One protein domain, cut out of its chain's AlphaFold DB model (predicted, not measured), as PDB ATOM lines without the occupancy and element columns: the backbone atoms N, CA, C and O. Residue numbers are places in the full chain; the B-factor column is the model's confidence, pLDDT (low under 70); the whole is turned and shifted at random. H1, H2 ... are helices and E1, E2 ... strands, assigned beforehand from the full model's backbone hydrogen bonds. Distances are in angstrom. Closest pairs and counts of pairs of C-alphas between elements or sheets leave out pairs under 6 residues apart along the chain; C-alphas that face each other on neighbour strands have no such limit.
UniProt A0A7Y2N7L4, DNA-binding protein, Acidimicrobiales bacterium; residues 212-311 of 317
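This is residues 212 to 311 of the 317 residues of the protein "DNA-binding protein" of Acidimicrobiales bacterium (UniProt A0A7Y2N7L4). A strongly twisted sheet of five strands curls round one long helix, H1, which packs on one of its faces. The short helix H2 is off the sheet, between E2 and E3 along the chain, and a long loop, residues 230 to 248, joins H1 to E1. The printed part has 100 residues, with two named helices and five named strands in the order H1 E1 E2 H2 E3 E4 E5; the sheet's order is E1 - E2 - E3 - E4 - E5, all antiparallel. The class is mixed, and the whole is compact, with a radius of gyration of the C-alphas of 13.5 A and spans of 38 by 33 by 28 A.

In the sheet, E1, residues 249 to 256, and E2, residues 259 to 265, form a hairpin, with N 254 and O 261 2.9 A apart. E3, residues 281 to 285, is antiparallel to E2, with N 282 and O 264 2.8 A apart. E3, E4, residues 292 to 297, and E5, residues 307 to 310, make a meander, each strand the antiparallel neighbour of the one before; N 283 and O 293 are 2.8 A apart, N 296 and O 308 2.9 A. H1, residues 214 to 229, is on the sheet, making two layers, a helix on one face of a sheet. Its closest C-alphas to E1 are those of Ala 228 and Pro 250, 6.2 A apart; to E5, those of Arg 214 and Ile 309, 7.0 A. H2, residues 269 to 273, is not on the sheet and is apart from H1. In H1 and H2 every O i to N i+4 pair is within hydrogen-bond range.

H1 is 22.5 A long from C-alpha 214 at (-15.773, -39.196, -41.481), E1 22.1 A, E2 19.6 A, E4 16.9 A and E3 13.2 A. E5 ends at C-alpha 310, (-12.858, -43.157, -33.066).

The C-alphas farthest apart, of Gln 244 and Pro 302, are 40.7 A apart. The printed part has no cut, and its one long link is H1 to E1. Residues 269 and 288 to 290 have pLDDT under 70.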
ATOM      1  N   PRO A 212     -19.473 -33.926 -37.870       80.69
ATOM      2  CA  PRO A 212     -18.619 -33.963 -39.040       80.69
ATOM      3  C   PRO A 212     -18.723 -35.290 -39.775       80.69
ATOM      4  O   PRO A 212     -18.950 -36.357 -39.187       80.69
ATOM      5  N   LEU A 213     -18.511 -35.207 -41.085       85.31
ATOM      6  CA  LEU A 213     -18.344 -36.389 -41.914       85.31
ATOM      7  C   LEU A 213     -17.032 -37.085 -41.545       85.31
ATOM      8  O   LEU A 213     -16.032 -36.444 -41.214       85.31
ATOM      9  N   ARG A 214     -17.006 -38.414 -41.664       87.62
ATOM     10  CA  ARG A 214     -15.773 -39.196 -41.481       87.62
ATOM     11  C   ARG A 214     -14.631 -38.666 -42.354       87.62
ATOM     12  O   ARG A 214     -13.514 -38.517 -41.867       87.62
ATOM     13  N   ASP A 215     -14.923 -38.366 -43.615       88.56
ATOM     14  CA  ASP A 215     -13.921 -37.924 -44.588       88.56
ATOM     15  C   ASP A 215     -13.360 -36.539 -44.257       88.56
ATOM     16  O   ASP A 215     -12.179 -36.283 -44.481       88.56
ATOM     17  N   GLU A 216     -14.176 -35.676 -43.649       91.00
ATOM     18  CA  GLU A 216     -13.756 -34.366 -43.146       91.00
ATOM     19  C   GLU A 216     -12.684 -34.520 -42.059       91.00
ATOM     20  O   GLU A 216     -11.623 -33.902 -42.127       91.00
ATOM     21  N   LEU A 217     -12.915 -35.412 -41.092       90.62
ATOM     22  CA  LEU A 217     -11.957 -35.687 -40.019       90.62
ATOM     23  C   LEU A 217     -10.693 -36.393 -40.527       90.62
ATOM     24  O   LEU A 217      -9.598 -36.118 -40.038       90.62
ATOM     25  N   LEU A 218     -10.819 -37.284 -41.514       92.88
ATOM     26  CA  LEU A 218      -9.668 -37.939 -42.142       92.88
ATOM     27  C   LEU A 218      -8.823 -36.966 -42.981       92.88
ATOM     28  O   LEU A 218      -7.609 -37.150 -43.077       92.88
ATOM     29  N   ASP A 219      -9.428 -35.931 -43.571       93.81
ATOM     30  CA  ASP A 219      -8.689 -34.840 -44.216       93.81
ATOM     31  C   ASP A 219      -7.895 -34.020 -43.193       93.81
ATOM     32  O   ASP A 219      -6.703 -33.790 -43.397       93.81
ATOM     33  N   VAL A 220      -8.508 -33.665 -42.056       94.56
ATOM     34  CA  VAL A 220      -7.811 -32.978 -40.953       94.56
ATOM     35  C   VAL A 220      -6.653 -33.827 -40.408       94.56
ATOM     36  O   VAL A 220      -5.554 -33.303 -40.216       94.56
ATOM     37  N   ASP A 221      -6.854 -35.138 -40.208       94.88
ATOM     38  CA  ASP A 221      -5.792 -36.078 -39.807       94.88
ATOM     39  C   ASP A 221      -4.619 -36.079 -40.792       94.88
ATOM     40  O   ASP A 221      -3.454 -35.999 -40.390       94.88
ATOM     41  N   ARG A 222      -4.922 -36.183 -42.089       95.25
ATOM     42  CA  ARG A 222      -3.912 -36.210 -43.148       95.25
ATOM     43  C   ARG A 222      -3.120 -34.906 -43.182       95.25
ATOM     44  O   ARG A 222      -1.893 -34.966 -43.114       95.25
ATOM     45  N   GLU A 223      -3.803 -33.758 -43.223       95.56
ATOM     46  CA  GLU A 223      -3.159 -32.437 -43.229       95.56
ATOM     47  C   GLU A 223      -2.223 -32.289 -42.023       95.56
ATOM     48  O   GLU A 223      -1.060 -31.906 -42.171       95.56
ATOM     49  N   TYR A 224      -2.712 -32.637 -40.828       95.44
ATOM     50  CA  TYR A 224      -1.928 -32.557 -39.602       95.44
ATOM     51  C   TYR A 224      -0.651 -33.400 -39.686       95.44
ATOM     52  O   TYR A 224       0.439 -32.875 -39.453       95.44
ATOM     53  N   ARG A 225      -0.754 -34.686 -40.047       95.12
ATOM     54  CA  ARG A 225       0.409 -35.591 -40.073       95.12
ATOM     55  C   ARG A 225       1.439 -35.188 -41.124       95.12
ATOM     56  O   ARG A 225       2.632 -35.236 -40.836       95.12
ATOM     57  N   GLU A 226       1.002 -34.767 -42.309       94.69
ATOM     58  CA  GLU A 226       1.901 -34.320 -43.379       94.69
ATOM     59  C   GLU A 226       2.670 -33.059 -42.973       94.69
ATOM     60  O   GLU A 226       3.898 -33.007 -43.087       94.69
ATOM     61  N   ARG A 227       1.976 -32.057 -42.426       95.06
ATOM     62  CA  ARG A 227       2.609 -30.807 -41.979       95.06
ATOM     63  C   ARG A 227       3.492 -31.012 -40.749       95.06
ATOM     64  O   ARG A 227       4.567 -30.420 -40.672       95.06
ATOM     65  N   ALA A 228       3.081 -31.878 -39.820       93.00
ATOM     66  CA  ALA A 228       3.894 -32.271 -38.673       93.00
ATOM     67  C   ALA A 228       5.188 -32.971 -39.117       93.00
ATOM     68  O   ALA A 228       6.261 -32.622 -38.632       93.00
ATOM     69  N   ALA A 229       5.111 -33.904 -40.073       91.81
ATOM     70  CA  ALA A 229       6.278 -34.610 -40.605       91.81
ATOM     71  C   ALA A 229       7.260 -33.679 -41.336       91.81
ATOM     72  O   ALA A 229       8.467 -33.910 -41.302       91.81
ATOM     73  N   ARG A 230       6.754 -32.609 -41.960       94.06
ATOM     74  CA  ARG A 230       7.576 -31.556 -42.581       94.06
ATOM     75  C   ARG A 230       8.105 -30.511 -41.591       94.06
ATOM     76  O   ARG A 230       8.907 -29.674 -41.990       94.06
ATOM     77  N   GLY A 231       7.676 -30.538 -40.327       91.88
ATOM     78  CA  GLY A 231       8.078 -29.552 -39.317       91.88
ATOM     79  C   GLY A 231       7.487 -28.153 -39.530       91.88
ATOM     80  O   GLY A 231       8.058 -27.170 -39.070       91.88
ATOM     81  N   GLU A 232       6.357 -28.042 -40.231       91.94
ATOM     82  CA  GLU A 232       5.730 -26.755 -40.581       91.94
ATOM     83  C   GLU A 232       4.767 -26.227 -39.510       91.94
ATOM     84  O   GLU A 232       4.292 -25.094 -39.595       91.94
ATOM     85  N   LEU A 233       4.406 -27.068 -38.541       92.06
ATOM     86  CA  LEU A 233       3.455 -26.725 -37.491       92.06
ATOM     87  C   LEU A 233       4.170 -26.112 -36.290       92.06
ATOM     88  O   LEU A 233       5.227 -26.582 -35.866       92.06
ATOM     89  N   THR A 234       3.538 -25.107 -35.689       90.50
ATOM     90  CA  THR A 234       3.970 -24.568 -34.400       90.50
ATOM     91  C   THR A 234       3.942 -25.676 -33.353       90.50
ATOM     92  O   THR A 234       2.974 -26.431 -33.267       90.50
ATOM     93  N   THR A 235       4.984 -25.768 -32.527       91.31
ATOM     94  CA  THR A 235       5.014 -26.708 -31.404       91.31
ATOM     95  C   THR A 235       4.636 -26.030 -30.093       91.31
ATOM     96  O   THR A 235       4.963 -24.867 -29.841       91.31
ATOM     97  N   ILE A 236       3.951 -26.753 -29.221       88.38
ATOM     98  CA  ILE A 236       3.634 -26.328 -27.858       88.38
ATOM     99  C   ILE A 236       4.464 -27.140 -26.866       88.38
ATOM    100  O   ILE A 236       4.939 -28.231 -27.188       88.38
ATOM    101  N   ALA A 237       4.654 -26.594 -25.667       87.06
ATOM    102  CA  ALA A 237       5.216 -27.329 -24.542       87.06
ATOM    103  C   ALA A 237       4.058 -27.918 -23.726       87.06
ATOM    104  O   ALA A 237       3.464 -27.193 -22.923       87.06
ATOM    105  N   PRO A 238       3.676 -29.192 -23.943       84.50
ATOM    106  CA  PRO A 238       2.582 -29.775 -23.185       84.50
ATOM    107  C   PRO A 238       2.960 -29.869 -21.707       84.50
ATOM    108  O   PRO A 238       4.125 -30.088 -21.383       84.50
ATOM    109  N   ARG A 239       1.987 -29.733 -20.800       79.81
ATOM    110  CA  ARG A 239       2.243 -29.842 -19.347       79.81
ATOM    111  C   ARG A 239       2.470 -31.281 -18.884       79.81
ATOM    112  O   ARG A 239       3.167 -31.518 -17.902       79.81
ATOM    113  N   ARG A 240       1.841 -32.244 -19.562       73.44
ATOM    114  CA  ARG A 240       1.916 -33.671 -19.222       73.44
ATOM    115  C   ARG A 240       3.062 -34.340 -19.959       73.44
ATOM    116  O   ARG A 240       3.325 -34.014 -21.112       73.44
ATOM    117  N   PHE A 241       3.700 -35.300 -19.290       74.69
ATOM    118  CA  PHE A 241       4.792 -36.107 -19.850       74.69
ATOM    119  C   PHE A 241       5.924 -35.263 -20.464       74.69
ATOM    120  O   PHE A 241       6.515 -35.640 -21.468       74.69
ATOM    121  N   ASN A 242       6.213 -34.106 -19.854       80.38
ATOM    122  CA  ASN A 242       7.212 -33.148 -20.329       80.38
ATOM    123  C   ASN A 242       7.884 -32.402 -19.155       80.38
ATOM    124  O   ASN A 242       7.644 -31.210 -18.954       80.38
ATOM    125  N   PRO A 243       8.688 -33.088 -18.325       79.00
ATOM    126  CA  PRO A 243       9.299 -32.462 -17.151       79.00
ATOM    127  C   PRO A 243      10.252 -31.309 -17.512       79.00
ATOM    128  O   PRO A 243      10.381 -30.355 -16.746       79.00
ATOM    129  N   GLN A 244      10.870 -31.355 -18.694       82.50
ATOM    130  CA  GLN A 244      11.777 -30.322 -19.204       82.50
ATOM    131  C   GLN A 244      11.052 -29.097 -19.787       82.50
ATOM    132  O   GLN A 244      11.709 -28.107 -20.094       82.50
ATOM    133  N   HIS A 245       9.718 -29.130 -19.912       80.12
ATOM    134  CA  HIS A 245       8.914 -28.060 -20.522       80.12
ATOM    135  C   HIS A 245       9.345 -27.715 -21.961       80.12
ATOM    136  O   HIS A 245       9.241 -26.571 -22.409       80.12
ATOM    137  N   GLU A 246       9.813 -28.710 -22.713       86.19
ATOM    138  CA  GLU A 246      10.260 -28.538 -24.094       86.19
ATOM    139  C   GLU A 246       9.075 -28.400 -25.056       86.19
ATOM    140  O   GLU A 246       8.025 -29.017 -24.867       86.19
ATOM    141  N   ARG A 247       9.241 -27.602 -26.116       89.44
ATOM    142  CA  ARG A 247       8.219 -27.405 -27.154       89.44
ATOM    143  C   ARG A 247       8.332 -28.466 -28.244       89.44
ATOM    144  O   ARG A 247       8.976 -28.234 -29.265       89.44
ATOM    145  N   TRP A 248       7.689 -29.610 -28.044       88.69
ATOM    146  CA  TRP A 248       7.795 -30.746 -28.964       88.69
ATOM    147  C   TRP A 248       6.474 -31.176 -29.605       88.69
ATOM    148  O   TRP A 248       6.514 -31.892 -30.600       88.69
ATOM    149  N   LEU A 249       5.314 -30.759 -29.086       89.06
ATOM    150  CA  LEU A 249       4.014 -31.229 -29.579       89.06
ATOM    151  C   LEU A 249       3.491 -30.307 -30.691       89.06
ATOM    152  O   LEU A 249       3.165 -29.160 -30.385       89.06
ATOM    153  N   PRO A 250       3.384 -30.755 -31.955       92.50
ATOM    154  CA  PRO A 250       2.825 -29.937 -33.024       92.50
ATOM    155  C   PRO A 250       1.330 -29.686 -32.808       92.50
ATOM    156  O   PRO A 250       0.603 -30.576 -32.363       92.50
ATOM    157  N   ILE A 251       0.863 -28.490 -33.158       92.50
ATOM    158  CA  ILE A 251      -0.555 -28.128 -33.130       92.50
ATOM    159  C   ILE A 251      -0.979 -27.541 -34.476       92.50
ATOM    160  O   ILE A 251      -0.271 -26.731 -35.076       92.50
ATOM    161  N   LEU A 252      -2.145 -27.962 -34.958       93.19
ATOM    162  CA  LEU A 252      -2.791 -27.424 -36.148       93.19
ATOM    163  C   LEU A 252      -4.132 -26.811 -35.760       93.19
ATOM    164  O   LEU A 252      -4.970 -27.492 -35.177       93.19
ATOM    165  N   HIS A 253      -4.360 -25.567 -36.172       91.69
ATOM    166  CA  HIS A 253      -5.692 -24.974 -36.224       91.69
ATOM    167  C   HIS A 253      -6.138 -24.897 -37.683       91.69
ATOM    168  O   HIS A 253      -5.429 -24.327 -38.515       91.69
ATOM    169  N   THR A 254      -7.299 -25.460 -38.006       91.94
ATOM    170  CA  THR A 254      -7.825 -25.499 -39.379       91.94
ATOM    171  C   THR A 254      -9.341 -25.315 -39.389       91.94
ATOM    172  O   THR A 254      -9.981 -25.305 -38.338       91.94
ATOM    173  N   VAL A 255      -9.922 -25.102 -40.568       89.69
ATOM    174  CA  VAL A 255     -11.372 -24.949 -40.749       89.69
ATOM    175  C   VAL A 255     -11.839 -25.904 -41.831       89.69
ATOM    176  O   VAL A 255     -11.253 -25.933 -42.917       89.69
ATOM    177  N   ARG A 256     -12.888 -26.676 -41.548       90.19
ATOM    178  CA  ARG A 256     -13.549 -27.580 -42.499       90.19
ATOM    179  C   ARG A 256     -15.047 -27.571 -42.243       90.19
ATOM    180  O   ARG A 256     -15.463 -27.408 -41.106       90.19
ATOM    181  N   GLY A 257     -15.848 -27.609 -43.307       82.81
ATOM    182  CA  GLY A 257     -17.311 -27.600 -43.179       82.81
ATOM    183  C   GLY A 257     -17.891 -26.415 -42.384       82.81
ATOM    184  O   GLY A 257     -18.988 -26.530 -41.857       82.81
ATOM    185  N   GLY A 258     -17.156 -25.301 -42.255       83.06
ATOM    186  CA  GLY A 258     -17.522 -24.166 -41.394       83.06
ATOM    187  C   GLY A 258     -17.112 -24.299 -39.919       83.06
ATOM    188  O   GLY A 258     -17.202 -23.316 -39.194       83.06
ATOM    189  N   ARG A 259     -16.596 -25.456 -39.496       85.25
ATOM    190  CA  ARG A 259     -16.176 -25.754 -38.122       85.25
ATOM    191  C   ARG A 259     -14.690 -25.504 -37.930       85.25
ATOM    192  O   ARG A 259     -13.866 -25.800 -38.802       85.25
ATOM    193  N   HIS A 260     -14.337 -24.981 -36.762       87.50
ATOM    194  CA  HIS A 260     -12.951 -24.780 -36.361       87.50
ATOM    195  C   HIS A 260     -12.410 -26.032 -35.677       87.50
ATOM    196  O   HIS A 260     -12.958 -26.475 -34.672       87.50
ATOM    197  N   TYR A 261     -11.304 -26.557 -36.192       90.69
ATOM    198  CA  TYR A 261     -10.635 -27.721 -35.637       90.69
ATOM    199  C   TYR A 261      -9.289 -27.369 -35.035       90.69
ATOM    200  O   TYR A 261      -8.506 -26.626 -35.631       90.69
ATOM    201  N   THR A 262      -9.001 -27.998 -33.903       91.00
ATOM    202  CA  THR A 262      -7.655 -28.092 -33.349       91.00
ATOM    203  C   THR A 262      -7.214 -29.553 -33.385       91.00
ATOM    204  O   THR A 262      -7.891 -30.411 -32.821       91.00
ATOM    205  N   ALA A 263      -6.089 -29.841 -34.038       92.19
ATOM    206  CA  ALA A 263      -5.514 -31.179 -34.129       92.19
ATOM    207  C   ALA A 263      -4.104 -31.220 -33.530       92.19
ATOM    208  O   ALA A 263      -3.298 -30.311 -33.741       92.19
ATOM    209  N   MET A 264      -3.819 -32.276 -32.773       92.06
ATOM    210  CA  MET A 264      -2.512 -32.533 -32.166       92.06
ATOM    211  C   MET A 264      -2.323 -34.027 -31.908       92.06
ATOM    212  O   MET A 264      -3.290 -34.789 -31.843       92.06
ATOM    213  N   TYR A 265      -1.081 -34.464 -31.731       90.25
ATOM    214  CA  TYR A 265      -0.821 -35.839 -31.326       90.25
ATOM    215  C   TYR A 265      -1.288 -36.105 -29.889       90.25
ATOM    216  O   TYR A 265      -1.197 -35.247 -29.009       90.25
ATOM    217  N   SER A 266      -1.769 -37.321 -29.641       83.75
ATOM    218  CA  SER A 266      -2.195 -37.755 -28.314       83.75
ATOM    219  C   SER A 266      -1.007 -37.812 -27.352       83.75
ATOM    220  O   SER A 266      -0.039 -38.541 -27.572       83.75
ATOM    221  N   ASN A 267      -1.111 -37.062 -26.255       80.00
ATOM    222  CA  ASN A 267      -0.129 -37.014 -25.171       80.00
ATOM    223  C   ASN A 267      -0.666 -37.692 -23.889       80.00
ATOM    224  O   ASN A 267      -0.468 -37.213 -22.771       80.00
ATOM    225  N   THR A 268      -1.424 -38.783 -24.041       75.12
ATOM    226  CA  THR A 268      -1.991 -39.551 -22.919       75.12
ATOM    227  C   THR A 268      -1.035 -40.648 -22.448       75.12
ATOM    228  O   THR A 268      -0.195 -41.125 -23.211       75.12
ATOM    229  N   ALA A 269      -1.187 -41.106 -21.197       64.25
ATOM    230  CA  ALA A 269      -0.369 -42.192 -20.637       64.25
ATOM    231  C   ALA A 269      -0.388 -43.439 -21.534       64.25
ATOM    232  O   ALA A 269       0.642 -44.062 -21.783       64.25
ATOM    233  N   ARG A 270      -1.567 -43.756 -22.072       70.12
ATOM    234  CA  ARG A 270      -1.797 -44.868 -22.986       70.12
ATOM    235  C   ARG A 270      -1.068 -44.703 -24.316       70.12
ATOM    236  O   ARG A 270      -0.468 -45.662 -24.794       70.12
ATOM    237  N   ALA A 271      -1.095 -43.507 -24.908       71.94
ATOM    238  CA  ALA A 271      -0.362 -43.237 -26.142       71.94
ATOM    239  C   ALA A 271       1.148 -43.444 -25.943       71.94
ATOM    240  O   ALA A 271       1.788 -44.076 -26.783       71.94
ATOM    241  N   HIS A 272       1.698 -43.003 -24.805       74.38
ATOM    242  CA  HIS A 272       3.099 -43.240 -24.430       74.38
ATOM    243  C   HIS A 272       3.407 -44.726 -24.220       74.38
ATOM    244  O   HIS A 272       4.344 -45.243 -24.822       74.38
ATOM    245  N   GLN A 273       2.592 -45.441 -23.438       71.69
ATOM    246  CA  GLN A 273       2.772 -46.878 -23.180       71.69
ATOM    247  C   GLN A 273       2.738 -47.721 -24.461       71.69
ATOM    248  O   GLN A 273       3.473 -48.698 -24.580       71.69
ATOM    249  N   LEU A 274       1.888 -47.351 -25.420       72.94
ATOM    250  CA  LEU A 274       1.753 -48.056 -26.693       72.94
ATOM    251  C   LEU A 274       2.742 -47.572 -27.767       72.94
ATOM    252  O   LEU A 274       2.724 -48.107 -28.877       72.94
ATOM    253  N   GLY A 275       3.569 -46.558 -27.478       76.44
ATOM    254  CA  GLY A 275       4.465 -45.935 -28.459       76.44
ATOM    255  C   GLY A 275       3.719 -45.287 -29.634       76.44
ATOM    256  O   GLY A 275       4.204 -45.296 -30.762       76.44
ATOM    257  N   ARG A 276       2.504 -44.779 -29.394       78.81
ATOM    258  CA  ARG A 276       1.582 -44.215 -30.402       78.81
ATOM    259  C   ARG A 276       1.450 -42.695 -30.345       78.81
ATOM    260  O   ARG A 276       0.574 -42.137 -31.002       78.81
ATOM    261  N   THR A 277       2.348 -42.022 -29.633       75.81
ATOM    262  CA  THR A 277       2.410 -40.556 -29.515       75.81
ATOM    263  C   THR A 277       2.663 -39.826 -30.835       75.81
ATOM    264  O   THR A 277       2.494 -38.622 -30.873       75.81
ATOM    265  N   ASN A 278       3.017 -40.526 -31.918       79.50
ATOM    266  CA  ASN A 278       3.151 -39.964 -33.272       79.50
ATOM    267  C   ASN A 278       2.161 -40.588 -34.280       79.50
ATOM    268  O   ASN A 278       2.306 -40.420 -35.487       79.50
ATOM    269  N   ASP A 279       1.184 -41.363 -33.800       84.88
ATOM    270  CA  ASP A 279       0.200 -42.076 -34.632       84.88
ATOM    271  C   ASP A 279      -1.234 -41.651 -34.300       84.88
ATOM    272  O   ASP A 279      -2.067 -41.477 -35.191       84.88
ATOM    273  N   TRP A 280      -1.539 -41.484 -33.015       87.75
ATOM    274  CA  TRP A 280      -2.869 -41.087 -32.572       87.75
ATOM    275  C   TRP A 280      -2.995 -39.573 -32.651       87.75
ATOM    276  O   TRP A 280      -2.284 -38.858 -31.948       87.75
ATOM    277  N   VAL A 281      -3.892 -39.098 -33.508       90.12
ATOM    278  CA  VAL A 281      -4.168 -37.672 -33.695       90.12
ATOM    279  C   VAL A 281      -5.517 -37.383 -33.070       90.12
ATOM    280  O   VAL A 281      -6.520 -37.969 -33.469       90.12
ATOM    281  N   VAL A 282      -5.536 -36.499 -32.080       87.81
ATOM    282  CA  VAL A 282      -6.773 -36.041 -31.456       87.81
ATOM    283  C   VAL A 282      -7.223 -34.772 -32.164       87.81
ATOM    284  O   VAL A 282      -6.433 -33.846 -32.351       87.81
ATOM    285  N   ILE A 283      -8.486 -34.754 -32.573       89.81
ATOM    286  CA  ILE A 283      -9.135 -33.692 -33.333       89.81
ATOM    287  C   ILE A 283     -10.289 -33.162 -32.487       89.81
ATOM    288  O   ILE A 283     -11.201 -33.905 -32.124       89.81
ATOM    289  N   TYR A 284     -10.255 -31.874 -32.179       86.12
ATOM    290  CA  TYR A 284     -11.278 -31.186 -31.400       86.12
ATOM    291  C   TYR A 284     -12.044 -30.224 -32.291       86.12
ATOM    292  O   TYR A 284     -11.411 -29.457 -33.014       86.12
ATOM    293  N   ASN A 285     -13.372 -30.216 -32.200       85.56
ATOM    294  CA  ASN A 285     -14.158 -29.073 -32.650       85.56
ATOM    295  C   ASN A 285     -14.099 -27.987 -31.559       85.56
ATOM    296  O   ASN A 285     -14.382 -28.253 -30.389       85.56
ATOM    297  N   ASP A 286     -13.684 -26.781 -31.940       79.19
ATOM    298  CA  ASP A 286     -13.520 -25.629 -31.049       79.19
ATOM    299  C   ASP A 286     -14.835 -24.872 -30.781       79.19
ATOM    300  O   ASP A 286     -14.835 -23.890 -30.034       79.19
ATOM    301  N   GLU A 287     -15.943 -25.270 -31.407       73.25
ATOM    302  CA  GLU A 287     -17.257 -24.673 -31.159       73.25
ATOM    303  C   GLU A 287     -17.785 -24.982 -29.745       73.25
ATOM    304  O   GLU A 287     -17.355 -25.956 -29.116       73.25
ATOM    305  N   PRO A 288     -18.716 -24.164 -29.210       57.75
ATOM    306  CA  PRO A 288     -19.419 -24.492 -27.973       57.75
ATOM    307  C   PRO A 288     -20.054 -25.881 -28.099       57.75
ATOM    308  O   PRO A 288     -20.771 -26.148 -29.059       57.75
ATOM    309  N   ASN A 289     -19.758 -26.776 -27.153       57.22
ATOM    310  CA  ASN A 289     -20.167 -28.190 -27.195       57.22
ATOM    311  C   ASN A 289     -19.574 -29.001 -28.366       57.22
ATOM    312  O   ASN A 289     -20.110 -30.036 -28.758       57.22
ATOM    313  N   GLY A 290     -18.450 -28.549 -28.924       65.12
ATOM    314  CA  GLY A 290     -17.732 -29.244 -29.980       65.12
ATOM    315  C   GLY A 290     -17.208 -30.613 -29.535       65.12
ATOM    316  O   GLY A 290     -16.585 -30.759 -28.478       65.12
ATOM    317  N   GLY A 291     -17.444 -31.615 -30.383       74.44
ATOM    318  CA  GLY A 291     -16.996 -32.986 -30.161       74.44
ATOM    319  C   GLY A 291     -15.476 -33.165 -30.217       74.44
ATOM    320  O   GLY A 291     -14.710 -32.284 -30.625       74.44
ATOM    321  N   GLN A 292     -15.045 -34.351 -29.802       82.69
ATOM    322  CA  GLN A 292     -13.669 -34.821 -29.883       82.69
ATOM    323  C   GLN A 292     -13.640 -36.142 -30.648       82.69
ATOM    324  O   GLN A 292     -14.478 -37.012 -30.420       82.69
ATOM    325  N   TRP A 293     -12.632 -36.301 -31.499       86.31
ATOM    326  CA  TRP A 293     -12.377 -37.517 -32.258       86.31
ATOM    327  C   TRP A 293     -10.909 -37.883 -32.193       86.31
ATOM    328  O   TRP A 293     -10.048 -37.005 -32.151       86.31
ATOM    329  N   THR A 294     -10.616 -39.175 -32.270       86.44
ATOM    330  CA  THR A 294      -9.233 -39.649 -32.321       86.44
ATOM    331  C   THR A 294      -9.031 -40.485 -33.571       86.44
ATOM    332  O   THR A 294      -9.611 -41.562 -33.727       86.44
ATOM    333  N   ALA A 295      -8.203 -39.981 -34.480       89.00
ATOM    334  CA  ALA A 295      -7.757 -40.710 -35.652       89.00
ATOM    335  C   ALA A 295      -6.604 -41.638 -35.254       89.00
ATOM    336  O   ALA A 295      -5.608 -41.212 -34.660       89.00
ATOM    337  N   VAL A 296      -6.737 -42.922 -35.574       88.62
ATOM    338  CA  VAL A 296      -5.743 -43.951 -35.253       88.62
ATOM    339  C   VAL A 296      -5.503 -44.857 -36.448       88.62
ATOM    340  O   VAL A 296      -6.378 -45.042 -37.292       88.62
ATOM    341  N   THR A 297      -4.333 -45.487 -36.487       87.69
ATOM    342  CA  THR A 297      -4.084 -46.584 -37.419       87.69
ATOM    343  C   THR A 297      -4.664 -47.851 -36.805       87.69
ATOM    344  O   THR A 297      -4.249 -48.272 -35.719       87.69
ATOM    345  N   ALA A 298      -5.656 -48.450 -37.459       83.75
ATOM    346  CA  ALA A 298      -6.295 -49.658 -36.961       83.75
ATOM    347  C   ALA A 298      -5.286 -50.814 -36.913       83.75
ATOM    348  O   ALA A 298      -4.633 -51.155 -37.899       83.75
ATOM    349  N   THR A 299      -5.149 -51.435 -35.743       78.25
ATOM    350  CA  THR A 299      -4.213 -52.547 -35.521       78.25
ATOM    351  C   THR A 299      -4.878 -53.916 -35.649       78.25
ATOM    352  O   THR A 299      -4.185 -54.924 -35.799       78.25
ATOM    353  N   THR A 300      -6.210 -53.963 -35.621       72.38
ATOM    354  CA  THR A 300      -7.030 -55.178 -35.638       72.38
ATOM    355  C   THR A 300      -8.284 -54.980 -36.494       72.38
ATOM    356  O   THR A 300      -8.676 -53.851 -36.786       72.38
ATOM    357  N   GLY A 301      -8.925 -56.088 -36.882       75.81
ATOM    358  CA  GLY A 301     -10.175 -56.069 -37.645       75.81
ATOM    359  C   GLY A 301      -9.991 -55.883 -39.160       75.81
ATOM    360  O   GLY A 301      -8.864 -55.951 -39.653       75.81
ATOM    361  N   PRO A 302     -11.100 -55.678 -39.898       76.88
ATOM    362  CA  PRO A 302     -11.094 -55.609 -41.362       76.88
ATOM    363  C   PRO A 302     -10.319 -54.404 -41.908       76.88
ATOM    364  O   PRO A 302      -9.717 -54.511 -42.966       76.88
ATOM    365  N   ASN A 303     -10.242 -53.309 -41.148       80.88
ATOM    366  CA  ASN A 303      -9.582 -52.069 -41.569       80.88
ATOM    367  C   ASN A 303      -8.115 -52.009 -41.109       80.88
ATOM    368  O   ASN A 303      -7.555 -50.930 -40.928       80.88
ATOM    369  N   ARG A 304      -7.485 -53.153 -40.809       84.88
ATOM    370  CA  ARG A 304      -6.117 -53.185 -40.270       84.88
ATOM    371  C   ARG A 304      -5.143 -52.486 -41.226       84.88
ATOM    372  O   ARG A 304      -5.014 -52.872 -42.380       84.88
ATOM    373  N   GLY A 305      -4.389 -51.524 -40.698       83.62
ATOM    374  CA  GLY A 305      -3.448 -50.696 -41.456       83.62
ATOM    375  C   GLY A 305      -4.057 -49.404 -42.003       83.62
ATOM    376  O   GLY A 305      -3.312 -48.519 -42.413       83.62
ATOM    377  N   GLU A 306      -5.379 -49.251 -41.953       88.19
ATOM    378  CA  GLU A 306      -6.068 -48.045 -42.402       88.19
ATOM    379  C   GLU A 306      -6.213 -47.018 -41.274       88.19
ATOM    380  O   GLU A 306      -6.197 -47.347 -40.080       88.19
ATOM    381  N   ARG A 307      -6.384 -45.749 -41.661       89.56
ATOM    382  CA  ARG A 307      -6.750 -44.679 -40.731       89.56
ATOM    383  C   ARG A 307      -8.237 -44.765 -40.430       89.56
ATOM    384  O   ARG A 307      -9.069 -44.707 -41.331       89.56
ATOM    385  N   VAL A 308      -8.569 -44.870 -39.151       88.62
ATOM    386  CA  VAL A 308      -9.950 -44.919 -38.672       88.62
ATOM    387  C   VAL A 308     -10.183 -43.832 -37.634       88.62
ATOM    388  O   VAL A 308      -9.314 -43.538 -36.814       88.62
ATOM    389  N   ILE A 309     -11.381 -43.253 -37.662       85.38
ATOM    390  CA  ILE A 309     -11.843 -42.302 -36.655       85.38
ATOM    391  C   ILE A 309     -12.537 -43.064 -35.527       85.38
ATOM    392  O   ILE A 309     -13.431 -43.875 -35.785       85.38
ATOM    393  N   ARG A 310     -12.130 -42.792 -34.286       81.69
ATOM    394  CA  ARG A 310     -12.858 -43.157 -33.066       81.69
ATOM    395  C   ARG A 310     -13.687 -41.958 -32.606       81.69
ATOM    396  O   ARG A 310     -13.150 -40.855 -32.524       81.69
ATOM    397  N   GLY A 311     -14.971 -42.195 -32.354       70.62
ATOM    398  CA  GLY A 311     -15.958 -41.191 -31.957       70.62
ATOM    399  C   GLY A 311     -17.197 -41.175 -32.861       70.62
ATOM    400  O   GLY A 311     -17.183 -41.799 -33.929       70.62
TER     401      GLY A 311